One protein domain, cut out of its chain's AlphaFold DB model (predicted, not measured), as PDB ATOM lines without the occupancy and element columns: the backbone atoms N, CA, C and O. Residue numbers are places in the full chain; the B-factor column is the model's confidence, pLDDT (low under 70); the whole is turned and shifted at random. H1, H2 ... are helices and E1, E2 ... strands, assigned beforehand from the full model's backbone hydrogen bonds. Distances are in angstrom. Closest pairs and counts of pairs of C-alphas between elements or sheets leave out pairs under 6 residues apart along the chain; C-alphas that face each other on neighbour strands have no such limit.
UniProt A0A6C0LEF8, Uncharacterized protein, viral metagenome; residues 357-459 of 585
ATOM      1  N   ALA A 357      -6.614 -36.181 -20.826       50.00
ATOM      2  CA  ALA A 357      -5.964 -37.434 -20.446       50.00
ATOM      3  C   ALA A 357      -5.667 -37.565 -18.935       50.00
ATOM      4  O   ALA A 357      -5.857 -38.639 -18.370       50.00
ATOM      5  N   ASN A 358      -5.253 -36.490 -18.250       51.38
ATOM      6  CA  ASN A 358      -5.059 -36.518 -16.797       51.38
ATOM      7  C   ASN A 358      -6.403 -36.736 -16.080       51.38
ATOM      8  O   ASN A 358      -6.493 -37.606 -15.222       51.38
ATOM      9  N   ILE A 359      -7.459 -36.008 -16.457       53.09
ATOM     10  CA  ILE A 359      -8.793 -36.133 -15.838       53.09
ATOM     11  C   ILE A 359      -9.351 -37.555 -16.006       53.09
ATOM     12  O   ILE A 359      -9.866 -38.124 -15.045       53.09
ATOM     13  N   ALA A 360      -9.189 -38.155 -17.190       61.16
ATOM     14  CA  ALA A 360      -9.550 -39.551 -17.439       61.16
ATOM     15  C   ALA A 360      -8.778 -40.518 -16.524       61.16
ATOM     16  O   ALA A 360      -9.382 -41.375 -15.885       61.16
ATOM     17  N   ARG A 361      -7.460 -40.330 -16.369       65.38
ATOM     18  CA  ARG A 361      -6.623 -41.157 -15.483       65.38
ATOM     19  C   ARG A 361      -6.994 -41.025 -14.000       65.38
ATOM     20  O   ARG A 361      -6.916 -42.001 -13.262       65.38
ATOM     21  N   TYR A 362      -7.420 -39.844 -13.549       65.31
ATOM     22  CA  TYR A 362      -7.852 -39.625 -12.161       65.31
ATOM     23  C   TYR A 362      -9.190 -40.303 -11.819       65.31
ATOM     24  O   TYR A 362      -9.446 -40.538 -10.637       65.31
ATOM     25  N   ARG A 363     -10.013 -40.643 -12.822       73.56
ATOM     26  CA  ARG A 363     -11.286 -41.367 -12.656       73.56
ATOM     27  C   ARG A 363     -11.136 -42.893 -12.659       73.56
ATOM     28  O   ARG A 363     -12.064 -43.571 -12.240       73.56
ATOM     29  N   LYS A 364      -9.985 -43.418 -13.095       81.62
ATOM     30  CA  LYS A 364      -9.696 -44.860 -13.137       81.62
ATOM     31  C   LYS A 364      -9.563 -45.463 -11.737       81.62
ATOM     32  O   LYS A 364      -9.027 -44.822 -10.820       81.62
ATOM     33  N   THR A 365     -10.032 -46.700 -11.587       88.56
ATOM     34  CA  THR A 365      -9.855 -47.490 -10.366       88.56
ATOM     35  C   THR A 365      -8.408 -47.974 -10.232       88.56
ATOM     36  O   THR A 365      -7.585 -47.818 -11.139       88.56
ATOM     37  N   LYS A 366      -8.065 -48.555  -9.074       89.38
ATOM     38  CA  LYS A 366      -6.751 -49.184  -8.878       89.38
ATOM     39  C   LYS A 366      -6.531 -50.316  -9.890       89.38
ATOM     40  O   LYS A 366      -5.467 -50.352 -10.495       89.38
ATOM     41  N   ALA A 367      -7.537 -51.166 -10.100       89.31
ATOM     42  CA  ALA A 367      -7.467 -52.285 -11.039       89.31
ATOM     43  C   ALA A 367      -7.221 -51.806 -12.478       89.31
ATOM     44  O   ALA A 367      -6.298 -52.291 -13.123       89.31
ATOM     45  N   ASP A 368      -7.949 -50.778 -12.928       89.19
ATOM     46  CA  ASP A 368      -7.797 -50.231 -14.286       89.19
ATOM     47  C   ASP A 368      -6.387 -49.681 -14.540       89.19
ATOM     48  O   ASP A 368      -5.831 -49.842 -15.623       89.19
ATOM     49  N   LEU A 369      -5.802 -49.001 -13.544       88.81
ATOM     50  CA  LEU A 369      -4.453 -48.445 -13.664       88.81
ATOM     51  C   LEU A 369      -3.380 -49.528 -13.638       88.81
ATOM     52  O   LEU A 369      -2.395 -49.396 -14.356       88.81
ATOM     53  N   VAL A 370      -3.550 -50.565 -12.816       92.00
ATOM     54  CA  VAL A 370      -2.619 -51.699 -12.783       92.00
ATOM     55  C   VAL A 370      -2.661 -52.439 -14.116       92.00
ATOM     56  O   VAL A 370      -1.608 -52.621 -14.713       92.00
ATOM     57  N   ALA A 371      -3.852 -52.762 -14.629       90.94
ATOM     58  CA  ALA A 371      -4.012 -53.405 -15.931       90.94
ATOM     59  C   ALA A 371      -3.364 -52.580 -17.056       90.94
ATOM     60  O   ALA A 371      -2.544 -53.103 -17.803       90.94
ATOM     61  N   GLU A 372      -3.634 -51.271 -17.116       88.88
ATOM     62  CA  GLU A 372      -3.037 -50.375 -18.116       88.88
ATOM     63  C   GLU A 372      -1.505 -50.307 -18.011       88.88
ATOM     64  O   GLU A 372      -0.817 -50.258 -19.032       88.88
ATOM     65  N   ILE A 373      -0.953 -50.263 -16.794       90.44
ATOM     66  CA  ILE A 373       0.499 -50.231 -16.586       90.44
ATOM     67  C   ILE A 373       1.118 -51.559 -17.030       90.44
ATOM     68  O   ILE A 373       2.102 -51.528 -17.765       90.44
ATOM     69  N   THR A 374       0.545 -52.696 -16.636       89.81
ATOM     70  CA  THR A 374       1.085 -54.024 -16.951       89.81
ATOM     71  C   THR A 374       0.958 -54.363 -18.439       89.81
ATOM     72  O   THR A 374       1.906 -54.865 -19.024       89.81
ATOM     73  N   GLU A 375      -0.154 -54.021 -19.095       88.31
ATOM     74  CA  GLU A 375      -0.355 -54.284 -20.531       88.31
ATOM     75  C   GLU A 375       0.638 -53.505 -21.408       88.31
ATOM     76  O   GLU A 375       1.115 -53.987 -22.433       88.31
ATOM     77  N   ASN A 376       0.977 -52.281 -20.998       84.31
ATOM     78  CA  ASN A 376       1.793 -51.379 -21.804       84.31
ATOM     79  C   ASN A 376       3.288 -51.412 -21.476       84.31
ATOM     80  O   ASN A 376       4.031 -50.658 -22.106       84.31
ATOM     81  N   ASN A 377       3.741 -52.175 -20.476       89.38
ATOM     82  CA  ASN A 377       5.127 -52.144 -20.006       89.38
ATOM     83  C   ASN A 377       5.635 -53.540 -19.647       89.38
ATOM     84  O   ASN A 377       4.893 -54.376 -19.157       89.38
ATOM     85  N   ILE A 378       6.934 -53.766 -19.825       88.56
ATOM     86  CA  ILE A 378       7.556 -55.084 -19.623       88.56
ATOM     87  C   ILE A 378       7.779 -55.455 -18.148       88.56
ATOM     88  O   ILE A 378       8.269 -56.541 -17.860       88.56
ATOM     89  N   ASN A 379       7.515 -54.542 -17.210       89.00
ATOM     90  CA  ASN A 379       7.800 -54.737 -15.793       89.00
ATOM     91  C   ASN A 379       6.539 -54.694 -14.933       89.00
ATOM     92  O   ASN A 379       5.715 -53.797 -15.081       89.00
ATOM     93  N   GLU A 380       6.461 -55.608 -13.964       88.25
ATOM     94  CA  GLU A 380       5.351 -55.737 -13.004       88.25
ATOM     95  C   GLU A 380       5.588 -55.002 -11.668       88.25
ATOM     96  O   GLU A 380       4.706 -54.950 -10.805       88.25
ATOM     97  N   MET A 381       6.783 -54.437 -11.470       90.00
ATOM     98  CA  MET A 381       7.164 -53.713 -10.252       90.00
ATOM     99  C   MET A 381       7.997 -52.467 -10.542       90.00
ATOM    100  O   MET A 381       8.672 -52.381 -11.575       90.00
ATOM    101  N   ASP A 382       7.986 -51.513  -9.604       88.06
ATOM    102  CA  ASP A 382       8.845 -50.335  -9.694       88.06
ATOM    103  C   ASP A 382      10.318 -50.723  -9.502       88.06
ATOM    104  O   ASP A 382      10.667 -51.282  -8.458       88.06
ATOM    105  N   PRO A 383      11.215 -50.368 -10.440       84.50
ATOM    106  CA  PRO A 383      12.602 -50.832 -10.404       84.50
ATOM    107  C   PRO A 383      13.424 -50.269  -9.234       84.50
ATOM    108  O   PRO A 383      14.480 -50.809  -8.912       84.50
ATOM    109  N   TYR A 384      12.990 -49.156  -8.633       81.38
ATOM    110  CA  TYR A 384      13.717 -48.478  -7.558       81.38
ATOM    111  C   TYR A 384      13.113 -48.733  -6.174       81.38
ATOM    112  O   TYR A 384      13.842 -48.674  -5.187       81.38
ATOM    113  N   LEU A 385      11.805 -48.990  -6.087       82.00
ATOM    114  CA  LEU A 385      11.120 -49.338  -4.838       82.00
ATOM    115  C   LEU A 385      11.047 -50.843  -4.573       82.00
ATOM    116  O   LEU A 385      10.814 -51.211  -3.426       82.00
ATOM    117  N   ALA A 386      11.201 -51.686  -5.602       84.31
ATOM    118  CA  ALA A 386      10.911 -53.122  -5.533       84.31
ATOM    119  C   ALA A 386       9.483 -53.424  -5.017       84.31
ATOM    120  O   ALA A 386       9.244 -54.407  -4.323       84.31
ATOM    121  N   GLU A 387       8.522 -52.554  -5.351       88.94
ATOM    122  CA  GLU A 387       7.100 -52.652  -4.988       88.94
ATOM    123  C   GLU A 387       6.302 -53.020  -6.251       88.94
ATOM    124  O   GLU A 387       6.414 -52.318  -7.265       88.94
ATOM    125  N   ARG A 388       5.514 -54.109  -6.221       91.12
ATOM    126  CA  ARG A 388       4.664 -54.519  -7.358       91.12
ATOM    127  C   ARG A 388       3.566 -53.485  -7.606       91.12
ATOM    128  O   ARG A 388       3.073 -52.848  -6.672       91.12
ATOM    129  N   TRP A 389       3.137 -53.329  -8.860       93.06
ATOM    130  CA  TRP A 389       2.060 -52.386  -9.199       93.06
ATOM    131  C   TRP A 389       0.745 -52.731  -8.495       93.06
ATOM    132  O   TRP A 389       0.029 -51.834  -8.049       93.06
ATOM    133  N   GLU A 390       0.467 -54.025  -8.336       91.25
ATOM    134  CA  GLU A 390      -0.702 -54.556  -7.629       91.25
ATOM    135  C   GLU A 390      -0.750 -54.127  -6.158       91.25
ATOM    136  O   GLU A 390      -1.822 -53.804  -5.642       91.25
ATOM    137  N   ASP A 391       0.402 -54.032  -5.497       91.75
ATOM    138  CA  ASP A 391       0.505 -53.663  -4.082       91.75
ATOM    139  C   ASP A 391       0.507 -52.142  -3.889       91.75
ATOM    140  O   ASP A 391       0.072 -51.615  -2.861       91.75
ATOM    141  N   MET A 392       0.892 -51.405  -4.929       90.12
ATOM    142  CA  MET A 392       1.073 -49.964  -4.869       90.12
ATOM    143  C   MET A 392      -0.256 -49.211  -4.614       90.12
ATOM    144  O   MET A 392      -1.283 -49.476  -5.249       90.12
ATOM    145  N   PRO A 393      -0.300 -48.220  -3.698       90.75
ATOM    146  CA  PRO A 393      -1.511 -47.442  -3.447       90.75
ATOM    147  C   PRO A 393      -1.915 -46.594  -4.660       90.75
ATOM    148  O   PRO A 393      -1.070 -46.014  -5.347       90.75
ATOM    149  N   LEU A 394      -3.229 -46.409  -4.849       85.00
ATOM    150  CA  LEU A 394      -3.831 -45.670  -5.975       85.00
ATOM    151  C   LEU A 394      -3.182 -44.295  -6.225       85.00
ATOM    152  O   LEU A 394      -2.967 -43.884  -7.364       85.00
ATOM    153  N   LYS A 395      -2.823 -43.583  -5.151       81.81
ATOM    154  CA  LYS A 395      -2.160 -42.273  -5.229       81.81
ATOM    155  C   LYS A 395      -0.789 -42.334  -5.917       81.81
ATOM    156  O   LYS A 395      -0.440 -41.390  -6.622       81.81
ATOM    157  N   LYS A 396      -0.009 -43.399  -5.709       87.06
ATOM    158  CA  LYS A 396       1.288 -43.592  -6.377       87.06
ATOM    159  C   LYS A 396       1.090 -44.070  -7.820       87.06
ATOM    160  O   LYS A 396       1.715 -43.505  -8.711       87.06
ATOM    161  N   LEU A 397       0.152 -44.996  -8.061       88.81
ATOM    162  CA  LEU A 397      -0.170 -45.517  -9.402       88.81
ATOM    163  C   LEU A 397      -0.552 -44.414 -10.401       88.81
ATOM    164  O   LEU A 397      -0.094 -44.407 -11.542       88.81
ATOM    165  N   ARG A 398      -1.298 -43.394  -9.950       85.56
ATOM    166  CA  ARG A 398      -1.632 -42.198 -10.755       85.56
ATOM    167  C   ARG A 398      -0.417 -41.399 -11.243       85.56
ATOM    168  O   ARG A 398      -0.562 -40.571 -12.140       85.56
ATOM    169  N   ASN A 399       0.759 -41.649 -10.673       89.25
ATOM    170  CA  ASN A 399       2.017 -40.955 -10.936       89.25
ATOM    171  C   ASN A 399       3.094 -41.883 -11.523       89.25
ATOM    172  O   ASN A 399       4.278 -41.545 -11.510       89.25
ATOM    173  N   VAL A 400       2.697 -43.047 -12.032       92.06
ATOM    174  CA  VAL A 400       3.571 -43.908 -12.834       92.06
ATOM    175  C   VAL A 400       3.660 -43.345 -14.251       92.06
ATOM    176  O   VAL A 400       2.643 -42.914 -14.805       92.06
ATOM    177  N   ILE A 401       4.860 -43.326 -14.821       92.88
ATOM    178  CA  ILE A 401       5.122 -42.952 -16.213       92.88
ATOM    179  C   ILE A 401       5.771 -44.116 -16.958       92.88
ATOM    180  O   ILE A 401       6.441 -44.937 -16.340       92.88
ATOM    181  N   SER A 402       5.612 -44.150 -18.277       92.50
ATOM    182  CA  SER A 402       6.232 -45.151 -19.148       92.50
ATOM    183  C   SER A 402       7.279 -44.491 -20.031       92.50
ATOM    184  O   SER A 402       6.986 -43.492 -20.689       92.50
ATOM    185  N   ILE A 403       8.482 -45.058 -20.065       91.44
ATOM    186  CA  ILE A 403       9.582 -44.592 -20.914       91.44
ATOM    187  C   ILE A 403       9.859 -45.660 -21.972       91.44
ATOM    188  O   ILE A 403      10.030 -46.839 -21.648       91.44
ATOM    189  N   LYS A 404       9.859 -45.245 -23.242       89.12
ATOM    190  CA  LYS A 404      10.136 -46.119 -24.387       89.12
ATOM    191  C   LYS A 404      11.637 -46.349 -24.517       89.12
ATOM    192  O   LYS A 404      12.420 -45.432 -24.302       89.12
ATOM    193  N   HIS A 405      12.027 -47.543 -24.933       80.31
ATOM    194  CA  HIS A 405      13.386 -47.826 -25.366       80.31
ATOM    195  C   HIS A 405      13.373 -48.747 -26.580       80.31
ATOM    196  O   HIS A 405      12.511 -49.616 -26.700       80.31
ATOM    197  N   ASN A 406      14.342 -48.545 -27.467       80.56
ATOM    198  CA  ASN A 406      14.520 -49.371 -28.652       80.56
ATOM    199  C   ASN A 406      15.676 -50.349 -28.432       80.56
ATOM    200  O   ASN A 406      16.751 -49.974 -27.943       80.56
ATOM    201  N   GLU A 407      15.453 -51.596 -28.814       73.31
ATOM    202  CA  GLU A 407      16.452 -52.654 -28.823       73.31
ATOM    203  C   GLU A 407      16.331 -53.419 -30.145       73.31
ATOM    204  O   GLU A 407      15.365 -54.141 -30.386       73.31
ATOM    205  N   GLY A 408      17.285 -53.177 -31.050       74.56
ATOM    206  CA  GLY A 408      17.179 -53.620 -32.440       74.56
ATOM    207  C   GLY A 408      15.980 -52.975 -33.145       74.56
ATOM    208  O   GLY A 408      15.810 -51.757 -33.093       74.56
ATOM    209  N   SER A 409      15.149 -53.801 -33.785       74.38
ATOM    210  CA  SER A 409      13.889 -53.405 -34.432       74.38
ATOM    211  C   SER A 409      12.700 -53.294 -33.469       74.38
ATOM    212  O   SER A 409      11.637 -52.828 -33.875       74.38
ATOM    213  N   ASN A 410      12.856 -53.707 -32.206       77.25
ATOM    214  CA  ASN A 410      11.761 -53.763 -31.244       77.25
ATOM    215  C   ASN A 410      11.743 -52.523 -30.338       77.25
ATOM    216  O   ASN A 410      12.780 -52.054 -29.859       77.25
ATOM    217  N   THR A 411      10.542 -52.012 -30.063       81.44
ATOM    218  CA  THR A 411      10.311 -50.929 -29.098       81.44
ATOM    219  C   THR A 411       9.596 -51.480 -27.874       81.44
ATOM    220  O   THR A 411       8.450 -51.917 -27.958       81.44
ATOM    221  N   TYR A 412      10.236 -51.368 -26.717       83.81
ATOM    222  CA  TYR A 412       9.674 -51.765 -25.432       83.81
ATOM    223  C   TYR A 412       9.416 -50.540 -24.551       83.81
ATOM    224  O   TYR A 412       9.916 -49.438 -24.795       83.81
ATOM    225  N   ARG A 413       8.625 -50.718 -23.494       89.00
ATOM    226  CA  ARG A 413       8.319 -49.673 -22.510       89.00
ATOM    227  C   ARG A 413       8.569 -50.193 -21.106       89.00
ATOM    228  O   ARG A 413       8.196 -51.318 -20.794       89.00
ATOM    229  N   VAL A 414       9.185 -49.360 -20.273       90.62
ATOM    230  CA  VAL A 414       9.383 -49.635 -18.846       90.62
ATOM    231  C   VAL A 414       8.631 -48.578 -18.048       90.62
ATOM    232  O   VAL A 414       8.775 -47.377 -18.303       90.62
ATOM    233  N   ALA A 415       7.828 -49.032 -17.092       93.00
ATOM    234  CA  ALA A 415       7.087 -48.197 -16.168       93.00
ATOM    235  C   ALA A 415       7.936 -47.834 -14.945       93.00
ATOM    236  O   ALA A 415       8.663 -48.664 -14.399       93.00
ATOM    237  N   PHE A 416       7.796 -46.593 -14.487       94.06
ATOM    238  CA  PHE A 416       8.482 -46.059 -13.316       94.06
ATOM    239  C   PHE A 416       7.549 -45.182 -12.495       94.06
ATOM    240  O   PHE A 416       6.848 -44.317 -13.034       94.06
ATOM    241  N   TYR A 417       7.611 -45.301 -11.177       93.06
ATOM    242  CA  TYR A 417       7.052 -44.294 -10.295       93.06
ATOM    243  C   TYR A 417       7.898 -43.013 -10.358       93.06
ATOM    244  O   TYR A 417       9.092 -42.992 -10.049       93.06
ATOM    245  N   ILE A 418       7.274 -41.900 -10.757       91.38
ATOM    246  CA  ILE A 418       8.006 -40.682 -11.140       91.38
ATOM    247  C   ILE A 418       8.889 -40.107 -10.026       91.38
ATOM    248  O   ILE A 418       9.952 -39.546 -10.296       91.38
ATOM    249  N   ARG A 419       8.467 -40.234  -8.761       85.00
ATOM    250  CA  ARG A 419       9.195 -39.651  -7.630       85.00
ATOM    251  C   ARG A 419      10.514 -40.379  -7.381       85.00
ATOM    252  O   ARG A 419      11.522 -39.706  -7.184       85.00
ATOM    253  N   THR A 420      10.520 -41.709  -7.398       87.00
ATOM    254  CA  THR A 420      11.746 -42.495  -7.191       87.00
ATOM    255  C   THR A 420      12.672 -42.423  -8.390       87.00
ATOM    256  O   THR A 420      13.875 -42.262  -8.207       87.00
ATOM    257  N   LEU A 421      12.123 -42.393  -9.605       91.38
ATOM    258  CA  LEU A 421      12.912 -42.155 -10.810       91.38
ATOM    259  C   LEU A 421      13.623 -40.791 -10.777       91.38
ATOM    260  O   LEU A 421      14.822 -40.707 -11.042       91.38
ATOM    261  N   TYR A 422      12.919 -39.719 -10.398       87.81
ATOM    262  CA  TYR A 422      13.532 -38.396 -10.244       87.81
ATOM    263  C   TYR A 422      14.575 -38.366  -9.113       87.81
ATOM    264  O   TYR A 422      15.621 -37.734  -9.249       87.81
ATOM    265  N   GLN A 423      14.336 -39.064  -7.997       83.50
ATOM    266  CA  GLN A 423      15.323 -39.197  -6.918       83.50
ATOM    267  C   GLN A 423      16.584 -39.940  -7.377       83.50
ATOM    268  O   GLN A 423      17.688 -39.506  -7.049       83.50
ATOM    269  N   ALA A 424      16.432 -41.008  -8.162       80.94
ATOM    270  CA  ALA A 424      17.544 -41.734  -8.761       80.94
ATOM    271  C   ALA A 424      18.330 -40.850  -9.741       80.94
ATOM    272  O   ALA A 424      19.560 -40.841  -9.696       80.94
ATOM    273  N   TRP A 425      17.641 -40.039 -10.551       89.06
ATOM    274  CA  TRP A 425      18.283 -39.046 -11.418       89.06
ATOM    275  C   TRP A 425      19.074 -38.013 -10.612       89.06
ATOM    276  O   TRP A 425      20.241 -37.753 -10.899       89.06
ATOM    277  N   ASN A 426      18.468 -37.466  -9.559       79.25
ATOM    278  CA  ASN A 426      19.120 -36.507  -8.676       79.25
ATOM    279  C   ASN A 426      20.361 -37.104  -7.997       79.25
ATOM    280  O   ASN A 426      21.395 -36.448  -7.928       79.25
ATOM    281  N   LYS A 427      20.284 -38.359  -7.538       75.31
ATOM    282  CA  LYS A 427      21.425 -39.078  -6.960       75.31
ATOM    283  C   LYS A 427      22.539 -39.289  -7.986       75.31
ATOM    284  O   LYS A 427      23.685 -38.990  -7.687       75.31
ATOM    285  N   ALA A 428      22.206 -39.719  -9.202       76.69
ATOM    286  CA  ALA A 428      23.186 -39.894 -10.271       76.69
ATOM    287  C   ALA A 428      23.931 -38.584 -10.593       76.69
ATOM    288  O   ALA A 428      25.153 -38.591 -10.708       76.69
ATOM    289  N   VAL A 429      23.222 -37.448 -10.651       73.94
ATOM    290  CA  VAL A 429      23.846 -36.126 -10.848       73.94
ATOM    291  C   VAL A 429      24.730 -35.723  -9.662       73.94
ATOM    292  O   VAL A 429      25.814 -35.190  -9.878       73.94
ATOM    293  N   LYS A 430      24.306 -35.985  -8.419       63.56
ATOM    294  CA  LYS A 430      25.105 -35.689  -7.217       63.56
ATOM    295  C   LYS A 430      26.387 -36.513  -7.132       63.56
ATOM    296  O   LYS A 430      27.432 -35.965  -6.795       63.56
ATOM    297  N   ASP A 431      26.296 -37.793  -7.471       69.50
ATOM    298  CA  ASP A 431      27.399 -38.749  -7.389       69.50
ATOM    299  C   ASP A 431      28.318 -38.684  -8.626       69.50
ATOM    300  O   ASP A 431      29.228 -39.498  -8.750       69.50
ATOM    301  N   SER A 432      28.064 -37.766  -9.572       70.81
ATOM    302  CA  SER A 432      28.733 -37.706 -10.882       70.81
ATOM    303  C   SER A 432      28.703 -39.045 -11.640       70.81
ATOM    304  O   SER A 432      29.631 -39.384 -12.373       70.81
ATOM    305  N   LYS A 433      27.629 -39.827 -11.475       79.62
ATOM    306  CA  LYS A 433      27.447 -41.136 -12.117       79.62
ATOM    307  C   LYS A 433      26.480 -41.049 -13.300       79.62
ATOM    308  O   LYS A 433      25.542 -40.250 -13.281       79.62
ATOM    309  N   PRO A 434      26.632 -41.912 -14.322       83.56
ATOM    310  CA  PRO A 434      25.651 -42.002 -15.396       83.56
ATOM    311  C   PRO A 434      24.265 -42.385 -14.855       83.56
ATOM    312  O   PRO A 434      24.117 -43.375 -14.135       83.56
ATOM    313  N   PHE A 435      23.232 -41.625 -15.226       91.38
ATOM    314  CA  PHE A 435      21.846 -41.959 -14.898       91.38
ATOM    315  C   PHE A 435      21.334 -43.052 -15.846       91.38
ATOM    316  O   PHE A 435      20.957 -42.773 -16.987       91.38
ATOM    317  N   LYS A 436      21.371 -44.302 -15.377       89.38
ATOM    318  CA  LYS A 436      21.059 -45.505 -16.163       89.38
ATOM    319  C   LYS A 436      19.683 -46.082 -15.842       89.38
ATOM    320  O   LYS A 436      19.261 -46.097 -14.684       89.38
ATOM    321  N   ASN A 437      19.030 -46.613 -16.869       85.50
ATOM    322  CA  ASN A 437      17.824 -47.418 -16.740       85.50
ATOM    323  C   ASN A 437      18.188 -48.788 -16.121       85.50
ATOM    324  O   ASN A 437      19.055 -49.480 -16.661       85.50
ATOM    325  N   PRO A 438      17.562 -49.202 -15.003       84.12
ATOM    326  CA  PRO A 438      17.889 -50.457 -14.323       84.12
ATOM    327  C   PRO A 438      17.641 -51.716 -15.160       84.12
ATOM    328  O   PRO A 438      18.362 -52.692 -14.980       84.12
ATOM    329  N   TYR A 439      16.666 -51.680 -16.074       79.06
ATOM    330  CA  TYR A 439      16.302 -52.813 -16.927       79.06
ATOM    331  C   TYR A 439      17.254 -52.954 -18.114       79.06
ATOM    332  O   TYR A 439      17.815 -54.019 -18.336       79.06
ATOM    333  N   THR A 440      17.497 -51.866 -18.849       80.06
ATOM    334  CA  THR A 440      18.302 -51.922 -20.085       80.06
ATOM    335  C   THR A 440      19.790 -51.684 -19.858       80.06
ATOM    336  O   THR A 440      20.589 -51.844 -20.775       80.06
ATOM    337  N   ARG A 441      20.178 -51.214 -18.664       81.81
ATOM    338  CA  ARG A 441      21.539 -50.769 -18.299       81.81
ATOM    339  C   ARG A 441      22.106 -49.626 -19.159       81.81
ATOM    340  O   ARG A 441      23.239 -49.198 -18.928       81.81
ATOM    341  N   LYS A 442      21.316 -49.079 -20.090       84.81
ATOM    342  CA  LYS A 442      21.654 -47.916 -20.926       84.81
ATOM    343  C   LYS A 442      21.369 -46.607 -20.189       84.81
ATOM    344  O   LYS A 442      20.558 -46.560 -19.263       84.81
ATOM    345  N   ASN A 443      22.037 -45.534 -20.603       89.38
ATOM    346  CA  ASN A 443      21.782 -44.193 -20.077       89.38
ATOM    347  C   ASN A 443      20.395 -43.707 -20.520       89.38
ATOM    348  O   ASN A 443      20.013 -43.915 -21.670       89.38
ATOM    349  N   PHE A 444      19.672 -43.016 -19.637       90.88
ATOM    350  CA  PHE A 444      18.509 -42.233 -20.056       90.88
ATOM    351  C   PHE A 444      18.957 -41.088 -20.974       90.88
ATOM    352  O   PHE A 444      19.941 -40.397 -20.676       90.88
ATOM    353  N   THR A 445      18.229 -40.881 -22.070       90.75
ATOM    354  CA  THR A 445      18.495 -39.814 -23.045       90.75
ATOM    355  C   THR A 445      18.131 -38.432 -22.479       90.75
ATOM    356  O   THR A 445      17.497 -38.326 -21.424       90.75
ATOM    357  N   GLU A 446      18.530 -37.339 -23.140       87.94
ATOM    358  CA  GLU A 446      18.076 -36.002 -22.718       87.94
ATOM    359  C   GLU A 446      16.560 -35.827 -22.892       87.94
ATOM    360  O   GLU A 446      15.929 -35.214 -22.030       87.94
ATOM    361  N   ASP A 447      15.954 -36.430 -23.916       90.50
ATOM    362  CA  ASP A 447      14.499 -36.404 -24.100       90.50
ATOM    363  C   ASP A 447      13.773 -37.127 -22.962       90.50
ATOM    364  O   ASP A 447      12.789 -36.608 -22.421       90.50
ATOM    365  N   ASP A 448      14.308 -38.269 -22.511       92.50
ATOM    366  CA  ASP A 448      13.795 -38.968 -21.330       92.50
ATOM    367  C   ASP A 448      13.876 -38.072 -20.092       92.50
ATOM    368  O   ASP A 448      12.906 -37.937 -19.348       92.50
ATOM    369  N   LYS A 449      15.011 -37.397 -19.877       93.50
ATOM    370  CA  LYS A 449      15.210 -36.469 -18.751       93.50
ATOM    371  C   LYS A 449      14.248 -35.280 -18.803       93.50
ATOM    372  O   LYS A 449      13.696 -34.893 -17.770       93.50
ATOM    373  N   VAL A 450      13.995 -34.716 -19.986       92.31
ATOM    374  CA  VAL A 450      12.997 -33.650 -20.191       92.31
ATOM    375  C   VAL A 450      11.592 -34.164 -19.876       92.31
ATOM    376  O   VAL A 450      10.821 -33.479 -19.195       92.31
ATOM    377  N   TYR A 451      11.257 -35.377 -20.314       93.81
ATOM    378  CA  TYR A 451       9.973 -36.009 -20.026       93.81
ATOM    379  C   TYR A 451       9.782 -36.299 -18.530       93.81
ATOM    380  O   TYR A 451       8.717 -35.999 -17.978       93.81
ATOM    381  N   ILE A 452      10.821 -36.794 -17.851       92.94
ATOM    382  CA  ILE A 452      10.848 -36.999 -16.396       92.94
ATOM    383  C   ILE A 452      10.617 -35.666 -15.680       92.94
ATOM    384  O   ILE A 452       9.707 -35.571 -14.855       92.94
ATOM    385  N   LEU A 453      11.370 -34.615 -16.031       90.62
ATOM    386  CA  LEU A 453      11.239 -33.289 -15.418       90.62
ATOM    387  C   LEU A 453       9.828 -32.713 -15.603       90.62
ATOM    388  O   LEU A 453       9.208 -32.243 -14.649       90.62
ATOM    389  N   ARG A 454       9.288 -32.784 -16.824       90.94
ATOM    390  CA  ARG A 454       7.923 -32.335 -17.131       90.94
ATOM    391  C   ARG A 454       6.882 -33.109 -16.321       90.94
ATOM    392  O   ARG A 454       5.888 -32.529 -15.888       90.94
ATOM    393  N   SER A 455       7.098 -34.404 -16.111       86.69
ATOM    394  CA  SER A 455       6.172 -35.271 -15.381       86.69
ATOM    395  C   SER A 455       6.182 -35.000 -13.876       86.69
ATOM    396  O   SER A 455       5.112 -34.888 -13.282       86.69
ATOM    397  N   ILE A 456       7.356 -34.813 -13.261       86.56
ATOM    398  CA  ILE A 456       7.459 -34.503 -11.826       86.56
ATOM    399  C   ILE A 456       6.988 -33.073 -11.503       86.56
ATOM    400  O   ILE A 456       6.399 -32.854 -10.444       86.56
ATOM    401  N   LYS A 457       7.140 -32.118 -12.436       80.12
ATOM    402  CA  LYS A 457       6.624 -30.742 -12.302       80.12
ATOM    403  C   LYS A 457       5.109 -30.672 -12.127       80.12
ATOM    404  O   LYS A 457       4.615 -29.760 -11.473       80.12
ATOM    405  N   LYS A 458       4.364 -31.662 -12.636       76.94
ATOM    406  CA  LYS A 458       2.913 -31.772 -12.393       76.94
ATOM    407  C   LYS A 458       2.578 -31.988 -10.912       76.94
ATOM    408  O   LYS A 458       1.484 -31.639 -10.486       76.94
ATOM    409  N   LEU A 459       3.500 -32.574 -10.141       73.44
ATOM    410  CA  LEU A 459       3.361 -32.804  -8.699       73.44
ATOM    411  C   LEU A 459       4.025 -31.706  -7.867       73.44
ATOM    412  O   LEU A 459       3.541 -31.379  -6.786       73.44
TER     413      LEU A 459
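Overview. This is residues 357 to 459 of the 585 residues of an uncharacterized protein of viral metagenome (UniProt A0A6C0LEF8). A two-stranded hairpin, E1 and E2, runs through the middle, with H2 and H3 towards one side and a V of two helices, H4 and H5, on the other. H1 lies at the margin beyond H2, and two long loops, residues 377 to 393 and 431 to 445, complete the body. The printed part has 103 residues, with five named helices and two named strands that follow each other along the chain as H1, H2, H3, E1, E2, H4, H5; the sheet, of order E1 - E2, is antiparallel, and the class is mixed, helices and strands. The whole is compact, with a radius of gyration of the C-alphas of 13.6 A and spans of 39 by 33 by 25 A.

Arrangement. E1, residues 400 to 407, and E2, residues 410 to 417, form a hairpin, antiparallel at 154 degrees; N 403 and O 414 are 2.9 A apart, within hydrogen-bond range. H5, residues 446 to 457, comes nearest E1 at the C-alphas of Ile 403 and Asp 448, 7.0 A apart. H4, residues 418 to 430, touches H5 with residues 418 to 422 alone, opposite ways at a steep tilt of 57 degrees; the closest C-alphas, of Ile 418 and Ile 456, are 6.2 A apart. H2, residues 366 to 376, comes nearest E2 at the C-alphas of Asn 376 and Arg 413, 6.8 A apart. H2 touches H3, residues 394 to 397, the closest C-alphas being those of Lys 366 and Leu 394, 5.4 A apart. H1, residues 357 to 363, is close to H2 but not clearly touching: the closest C-alphas, of Arg 361 and Leu 369, are 7.8 A apart. H2 and H5 are apart. Every O i to N i+4 pair is within hydrogen-bond range in H1, H2, H4 and H5; H3 is too short for such a pair.

Along the chain. E1 measures 22.3 A from first to last C-alpha, E2 23.5 A, H4 18.2 A, H5 16.3 A and H2 15.6 A. C-alpha 400, where E1 begins, is at (3.571, -43.908, -12.834), and C-alpha 457, where H5 ends, at (6.624, -30.742, -12.302).

Size, cuts and confidence. The C-alphas of Arg 363 and Ser 432 are the farthest apart, 40.2 A. The printed part has no cut; the links H2 to H3 and H4 to H5 are long. Confidence is under 70 at residues 357 to 362 and 430 to 431.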